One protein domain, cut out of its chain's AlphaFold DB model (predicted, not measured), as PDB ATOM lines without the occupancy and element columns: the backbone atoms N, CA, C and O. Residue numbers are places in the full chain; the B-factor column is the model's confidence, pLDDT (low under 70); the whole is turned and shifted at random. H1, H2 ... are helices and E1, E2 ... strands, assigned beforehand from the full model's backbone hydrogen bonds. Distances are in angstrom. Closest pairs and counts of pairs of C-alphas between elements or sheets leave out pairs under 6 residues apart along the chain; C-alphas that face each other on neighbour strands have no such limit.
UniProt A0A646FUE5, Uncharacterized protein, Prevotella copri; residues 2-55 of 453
ATOM      1  N   THR A   2      39.151  -1.561  27.437       91.25
ATOM      2  CA  THR A   2      39.219  -3.023  27.241       91.25
ATOM      3  C   THR A   2      38.023  -3.724  27.903       91.25
ATOM      4  O   THR A   2      37.352  -3.130  28.745       91.25
ATOM      5  N   LEU A   3      37.746  -4.990  27.559       88.81
ATOM      6  CA  LEU A   3      36.639  -5.752  28.166       88.81
ATOM      7  C   LEU A   3      36.768  -5.851  29.698       88.81
ATOM      8  O   LEU A   3      35.774  -5.720  30.404       88.81
ATOM      9  N   GLU A   4      37.982  -6.045  30.219       90.81
ATOM     10  CA  GLU A   4      38.215  -6.131  31.669       90.81
ATOM     11  C   GLU A   4      38.114  -4.774  32.374       90.81
ATOM     12  O   GLU A   4      37.657  -4.699  33.513       90.81
ATOM     13  N   GLU A   5      38.471  -3.679  31.700       90.62
ATOM     14  CA  GLU A   5      38.194  -2.326  32.200       90.62
ATOM     15  C   GLU A   5      36.687  -2.046  32.238       90.62
ATOM     16  O   GLU A   5      36.186  -1.526  33.234       90.62
ATOM     17  N   ALA A   6      35.955  -2.440  31.191       89.75
ATOM     18  CA  ALA A   6      34.510  -2.252  31.100       89.75
ATOM     19  C   ALA A   6      33.756  -3.033  32.186       89.75
ATOM     20  O   ALA A   6      32.882  -2.471  32.846       89.75
ATOM     21  N   LYS A   7      34.130  -4.297  32.438       89.88
ATOM     22  CA  LYS A   7      33.556  -5.094  33.535       89.88
ATOM     23  C   LYS A   7      33.788  -4.440  34.895       89.88
ATOM     24  O   LYS A   7      32.832  -4.278  35.641       89.88
ATOM     25  N   LYS A   8      35.011  -3.977  35.184       93.31
ATOM     26  CA  LYS A   8      35.321  -3.295  36.455       93.31
ATOM     27  C   LYS A   8      34.507  -2.018  36.657       93.31
ATOM     28  O   LYS A   8      34.037  -1.773  37.766       93.31
ATOM     29  N   ILE A   9      34.336  -1.209  35.606       91.19
ATOM     30  CA  ILE A   9      33.511   0.008  35.661       91.19
ATOM     31  C   ILE A   9      32.061  -0.361  35.991       91.19
ATOM     32  O   ILE A   9      31.474   0.209  36.910       91.19
ATOM     33  N   LEU A  10      31.506  -1.356  35.297       88.62
ATOM     34  CA  LEU A  10      30.135  -1.821  35.508       88.62
ATOM     35  C   LEU A  10      29.918  -2.410  36.907       88.62
ATOM     36  O   LEU A  10      28.978  -2.000  37.585       88.62
ATOM     37  N   GLU A  11      30.817  -3.274  37.373       89.94
ATOM     38  CA  GLU A  11      30.779  -3.860  38.719       89.94
ATOM     39  C   GLU A  11      30.843  -2.779  39.807       89.94
ATOM     40  O   GLU A  11      30.059  -2.804  40.757       89.94
ATOM     41  N   SER A  12      31.714  -1.774  39.643       89.56
ATOM     42  CA  SER A  12      31.826  -0.656  40.593       89.56
ATOM     43  C   SER A  12      30.561   0.207  40.673       89.56
ATOM     44  O   SER A  12      30.285   0.829  41.698       89.56
ATOM     45  N   GLU A  13      29.766   0.217  39.602       87.69
ATOM     46  CA  GLU A  13      28.522   0.977  39.483       87.69
ATOM     47  C   GLU A  13      27.272   0.111  39.755       87.69
ATOM     48  O   GLU A  13      26.145   0.622  39.697       87.69
ATOM     49  N   GLY A  14      27.477  -1.162  40.128       83.38
ATOM     50  CA  GLY A  14      26.463  -2.108  40.604       83.38
ATOM     51  C   GLY A  14      25.839  -3.008  39.532       83.38
ATOM     52  O   GLY A  14      24.787  -3.592  39.793       83.38
ATOM     53  N   PHE A  15      26.431  -3.082  38.340       85.88
ATOM     54  CA  PHE A  15      26.017  -3.983  37.264       85.88
ATOM     55  C   PHE A  15      26.790  -5.301  37.325       85.88
ATOM     56  O   PHE A  15      27.987  -5.315  37.594       85.88
ATOM     57  N   GLU A  16      26.116  -6.396  36.992       84.50
ATOM     58  CA  GLU A  16      26.683  -7.739  36.902       84.50
ATOM     59  C   GLU A  16      26.700  -8.173  35.425       84.50
ATOM     60  O   GLU A  16      25.643  -8.422  34.839       84.50
ATOM     61  N   PRO A  17      27.873  -8.205  34.762       81.75
ATOM     62  CA  PRO A  17      27.967  -8.636  33.369       81.75
ATOM     63  C   PRO A  17      27.787 -10.157  33.243       81.75
ATOM     64  O   PRO A  17      28.710 -10.931  33.506       81.75
ATOM     65  N   GLU A  18      26.621 -10.608  32.783       80.62
ATOM     66  CA  GLU A  18      26.326 -12.030  32.579       80.62
ATOM     67  C   GLU A  18      26.512 -12.446  31.118       80.62
ATOM     68  O   GLU A  18      26.187 -11.710  30.189       80.62
ATOM     69  N   ARG A  19      27.033 -13.652  30.877       78.50
ATOM     70  CA  ARG A  19      27.242 -14.151  29.512       78.50
ATOM     71  C   ARG A  19      25.905 -14.582  28.906       78.50
ATOM     72  O   ARG A  19      25.292 -15.530  29.393       78.50
ATOM     73  N   PHE A  20      25.479 -13.932  27.827       69.38
ATOM     74  CA  PHE A  20      24.180 -14.178  27.201       69.38
ATOM     75  C   PHE A  20      24.350 -14.929  25.869       69.38
ATOM     76  O   PHE A  20      25.178 -14.557  25.043       69.38
ATOM     77  N   LEU A  21      23.589 -16.011  25.658       53.50
ATOM     78  CA  LEU A  21      23.681 -16.888  24.469       53.50
ATOM     79  C   LEU A  21      22.661 -16.550  23.359       53.50
ATOM     80  O   LEU A  21      22.535 -17.300  22.393       53.50
ATOM     81  N   GLY A  22      21.922 -15.442  23.484       54.56
ATOM     82  CA  GLY A  22      20.969 -14.958  22.476       54.56
ATOM     83  C   GLY A  22      21.501 -13.777  21.656       54.56
ATOM     84  O   GLY A  22      22.376 -13.042  22.106       54.56
ATOM     85  N   VAL A  23      20.952 -13.571  20.453       42.28
ATOM     86  CA  VAL A  23      21.244 -12.393  19.617       42.28
ATOM     87  C   VAL A  23      20.432 -11.207  20.142       42.28
ATOM     88  O   VAL A  23      19.207 -11.206  20.039       42.28
ATOM     89  N   LEU A  24      21.100 -10.196  20.699       46.16
ATOM     90  CA  LEU A  24      20.476  -8.914  21.037       46.16
ATOM     91  C   LEU A  24      20.437  -8.032  19.784       46.16
ATOM     92  O   LEU A  24      21.416  -7.376  19.437       46.16
ATOM     93  N   VAL A  25      19.294  -8.037  19.098       39.62
ATOM     94  CA  VAL A  25      18.922  -7.007  18.121       39.62
ATOM     95  C   VAL A  25      17.998  -6.037  18.840       39.62
ATOM     96  O   VAL A  25      16.790  -6.186  18.754       39.62
ATOM     97  N   GLU A  26      18.564  -5.118  19.618       44.00
ATOM     98  CA  GLU A  26      17.987  -3.792  19.868       44.00
ATOM     99  C   GLU A  26      18.926  -2.985  20.767       44.00
ATOM    100  O   GLU A  26      19.297  -3.400  21.864       44.00
ATOM    101  N   ASP A  27      19.334  -1.841  20.227       45.09
ATOM    102  CA  ASP A  27      20.062  -0.739  20.836       45.09
ATOM    103  C   ASP A  27      20.086  -0.742  22.375       45.09
ATOM    104  O   ASP A  27      19.096  -0.399  23.032       45.09
ATOM    105  N   VAL A  28      21.266  -0.968  22.962       51.62
ATOM    106  CA  VAL A  28      21.597  -0.389  24.273       51.62
ATOM    107  C   VAL A  28      21.608   1.131  24.074       51.62
ATOM    108  O   VAL A  28      22.653   1.747  23.866       51.62
ATOM    109  N   LYS A  29      20.424   1.754  24.019       52.81
ATOM    110  CA  LYS A  29      20.284   3.208  23.944       52.81
ATOM    111  C   LYS A  29      20.862   3.751  25.235       52.81
ATOM    112  O   LYS A  29      20.263   3.571  26.293       52.81
ATOM    113  N   ALA A  30      22.023   4.397  25.132       54.66
ATOM    114  CA  ALA A  30      22.606   5.174  26.212       54.66
ATOM    115  C   ALA A  30      21.509   6.083  26.772       54.66
ATOM    116  O   ALA A  30      21.007   6.981  26.087       54.66
ATOM    117  N   ALA A  31      21.051   5.780  27.980       64.56
ATOM    118  CA  ALA A  31      20.026   6.582  28.602       64.56
ATOM    119  C   ALA A  31      20.649   7.955  28.880       64.56
ATOM    120  O   ALA A  31      21.719   8.029  29.474       64.56
ATOM    121  N   SER A  32      20.008   9.046  28.452       65.81
ATOM    122  CA  SER A  32      20.587  10.404  28.518       65.81
ATOM    123  C   SER A  32      20.931  10.892  29.935       65.81
ATOM    124  O   SER A  32      21.544  11.944  30.090       65.81
ATOM    125  N   TRP A  33      20.515  10.148  30.960       72.44
ATOM    126  CA  TRP A  33      20.774  10.396  32.375       72.44
ATOM    127  C   TRP A  33      21.897   9.526  32.962       72.44
ATOM    128  O   TRP A  33      22.252   9.724  34.122       72.44
ATOM    129  N   GLU A  34      22.429   8.552  32.218       83.50
ATOM    130  CA  GLU A  34      23.527   7.699  32.679       83.50
ATOM    131  C   GLU A  34      24.880   8.378  32.438       83.50
ATOM    132  O   GLU A  34      25.041   9.202  31.533       83.50
ATOM    133  N   LYS A  35      25.879   8.041  33.259       84.00
ATOM    134  CA  LYS A  35      27.242   8.539  33.068       84.00
ATOM    135  C   LYS A  35      27.783   8.062  31.717       84.00
ATOM    136  O   LYS A  35      27.593   6.903  31.336       84.00
ATOM    137  N   ILE A  36      28.503   8.943  31.022       83.75
ATOM    138  CA  ILE A  36      29.109   8.646  29.712       83.75
ATOM    139  C   ILE A  36      30.009   7.405  29.810       83.75
ATOM    140  O   ILE A  36      29.858   6.473  29.029       83.75
ATOM    141  N   GLU A  37      30.853   7.343  30.842       85.44
ATOM    142  CA  GLU A  37      31.787   6.236  31.091       85.44
ATOM    143  C   GLU A  37      31.077   4.885  31.307       85.44
ATOM    144  O   GLU A  37      31.536   3.851  30.823       85.44
ATOM    145  N   VAL A  38      29.923   4.883  31.984       86.25
ATOM    146  CA  VAL A  38      29.113   3.673  32.217       86.25
ATOM    147  C   VAL A  38      28.416   3.234  30.932       86.25
ATOM    148  O   VAL A  38      28.379   2.044  30.624       86.25
ATOM    149  N   SER A  39      27.915   4.189  30.147       84.00
ATOM    150  CA  SER A  39      27.280   3.917  28.854       84.00
ATOM    151  C   SER A  39      28.269   3.319  27.848       84.00
ATOM    152  O   SER A  39      27.936   2.375  27.130       84.00
ATOM    153  N   GLU A  40      29.509   3.818  27.823       84.69
ATOM    154  CA  GLU A  40      30.588   3.243  27.016       84.69
ATOM    155  C   GLU A  40      30.951   1.825  27.480       84.69
ATOM    156  O   GLU A  40      31.088   0.927  26.646       84.69
ATOM    157  N   ALA A  41      31.023   1.584  28.794       87.19
ATOM    158  CA  ALA A  41      31.297   0.257  29.343       87.19
ATOM    159  C   ALA A  41      30.200  -0.769  29.004       87.19
ATOM    160  O   ALA A  41      30.519  -1.895  28.617       87.19
ATOM    161  N   MET A  42      28.916  -0.381  29.068       86.50
ATOM    162  CA  MET A  42      27.782  -1.230  28.660       86.50
ATOM    163  C   MET A  42      27.878  -1.663  27.196       86.50
ATOM    164  O   MET A  42      27.612  -2.819  26.867       86.50
ATOM    165  N   LYS A  43      28.288  -0.745  26.315       84.56
ATOM    166  CA  LYS A  43      28.470  -1.041  24.894       84.56
ATOM    167  C   LYS A  43      29.601  -2.048  24.673       84.56
ATOM    168  O   LYS A  43      29.407  -3.029  23.957       84.56
ATOM    169  N   VAL A  44      30.743  -1.855  25.338       85.62
ATOM    170  CA  VAL A  44      31.907  -2.749  25.218       85.62
ATOM    171  C   VAL A  44      31.583  -4.169  25.698       85.62
ATOM    172  O   VAL A  44      31.980  -5.131  25.042       85.62
ATOM    173  N   VAL A  45      30.844  -4.344  26.802       85.81
ATOM    174  CA  VAL A  45      30.459  -5.695  27.258       85.81
ATOM    175  C   VAL A  45      29.434  -6.357  26.329       85.81
ATOM    176  O   VAL A  45      29.578  -7.547  26.036       85.81
ATOM    177  N   ALA A  46      28.480  -5.594  25.782       80.62
ATOM    178  CA  ALA A  46      27.484  -6.093  24.830       80.62
ATOM    179  C   ALA A  46      28.120  -6.577  23.517       80.62
ATOM    180  O   ALA A  46      27.810  -7.675  23.052       80.62
ATOM    181  N   GLU A  47      29.080  -5.824  22.965       82.38
ATOM    182  CA  GLU A  47      29.860  -6.223  21.779       82.38
ATOM    183  C   GLU A  47      30.671  -7.512  22.003       82.38
ATOM    184  O   GLU A  47      30.980  -8.229  21.054       82.38
ATOM    185  N   ASN A  48      30.974  -7.844  23.262       83.06
ATOM    186  CA  ASN A  48      31.691  -9.058  23.658       83.06
ATOM    187  C   ASN A  48      30.761 -10.187  24.153       83.06
ATOM    188  O   ASN A  48      31.242 -11.174  24.716       83.06
ATOM    189  N   GLY A  49      29.442 -10.077  23.942       80.62
ATOM    190  CA  GLY A  49      28.466 -11.130  24.259       80.62
ATOM    191  C   GLY A  49      28.059 -11.219  25.734       80.62
ATOM    192  O   GLY A  49      27.595 -12.267  26.191       80.62
ATOM    193  N   TYR A  50      28.248 -10.137  26.490       83.19
ATOM    194  CA  TYR A  50      27.812 -10.014  27.879       83.19
ATOM    195  C   TYR A  50      26.647  -9.030  28.000       83.19
ATOM    196  O   TYR A  50      26.633  -7.980  27.363       83.19
ATOM    197  N   PHE A  51      25.682  -9.349  28.854       82.38
ATOM    198  CA  PHE A  51      24.557  -8.490  29.187       82.38
ATOM    199  C   PHE A  51      24.806  -7.810  30.545       82.38
ATOM    200  O   PHE A  51      24.995  -8.516  31.537       82.38
ATOM    201  N   PRO A  52      24.826  -6.465  30.623       79.31
ATOM    202  CA  PRO A  52      24.955  -5.759  31.893       79.31
ATOM    203  C   PRO A  52      23.633  -5.851  32.666       79.31
ATOM    204  O   PRO A  52      22.697  -5.093  32.415       79.31
ATOM    205  N   PHE A  53      23.542  -6.795  33.602       80.12
ATOM    206  CA  PHE A  53      22.352  -6.994  34.420       80.12
ATOM    207  C   PHE A  53      22.386  -6.108  35.674       80.12
ATOM    208  O   PHE A  53      23.422  -5.938  36.312       80.12
ATOM    209  N   MET A  54      21.240  -5.541  36.048       81.88
ATOM    210  CA  MET A  54      21.025  -4.904  37.347       81.88
ATOM    211  C   MET A  54      19.587  -5.163  37.785       81.88
ATOM    212  O   MET A  54      18.650  -5.090  36.987       81.88
ATOM    213  N   GLU A  55      19.403  -5.438  39.072       78.44
ATOM    214  CA  GLU A  55      18.079  -5.592  39.664       78.44
ATOM    215  C   GLU A  55      17.228  -4.327  39.437       78.44
ATOM    216  O   GLU A  55      17.680  -3.202  39.662       78.44
TER     217      GLU A  55
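What this domain is: This is residues 2 to 55 of the 453 residues of an uncharacterized protein of Prevotella copri (UniProt A0A646FUE5). Two helices, H1 and H2, cross at a steep angle, and a short two-stranded ribbon, E1 and E2, packs beside them. Between E1 and H2 the long stretch of residues 20 to 35, with no named element, swings in a wide loop on the side of H2 away from H1. Along the 54 printed residues the order is H1, E1, H2, E2, a mixed class of helices and strands, with the sheet E1 - E2 antiparallel. The whole is compact, with a radius of gyration of the C-alphas of 10.3 A and a rounded outline of 26 by 24 by 23 A.

How they stand to each other: Start with H1, residues 3 to 12, and look for H2, residues 36 to 47: they touch, and the closest C-alphas, of Ala 6 and Ala 41, are 4.4 A apart. Their lines stand at a steep tilt of 52 degrees, opposite ways. Next find E1, residues 16 to 19, and E2, residues 50 to 53, antiparallel neighbours at 144 degrees. There N 16 and O 53 are 2.8 A apart and N 18 and O 51 are 2.9 A apart, both within hydrogen-bond range. The closest C-alphas of H1 and E1 are those of Lys 7 and Pro 17, at 6.6 A. Those of H2 and E2 are Met 42 and Pro 52, at 6.2 A. In H1 and H2 every O i to N i+4 pair is within hydrogen-bond range.

Where its parts are: Find C-alpha 3 at (36.639, -5.752, 28.166); from there H1 runs 14.3 A to Ser 12. E1 covers 9.8 A from Glu 16 to Arg 19. H2 begins at C-alpha 36, (29.109, 8.646, 29.712), and spans 16.9 A. E2 spans 9.0 A and ends at C-alpha 53, (22.352, -6.994, 34.420).

The domain as a whole: The C-alphas of Leu 21 and Trp 33 are the two farthest apart, at 28.6 A. The printed part has no cut. The link from E1 to H2 is long, with 16 residues; H1 to E1 and H2 to E2 are tight links. Look at residues 20 to 32 for pLDDT under 70; the mean of the printed part is 77.1.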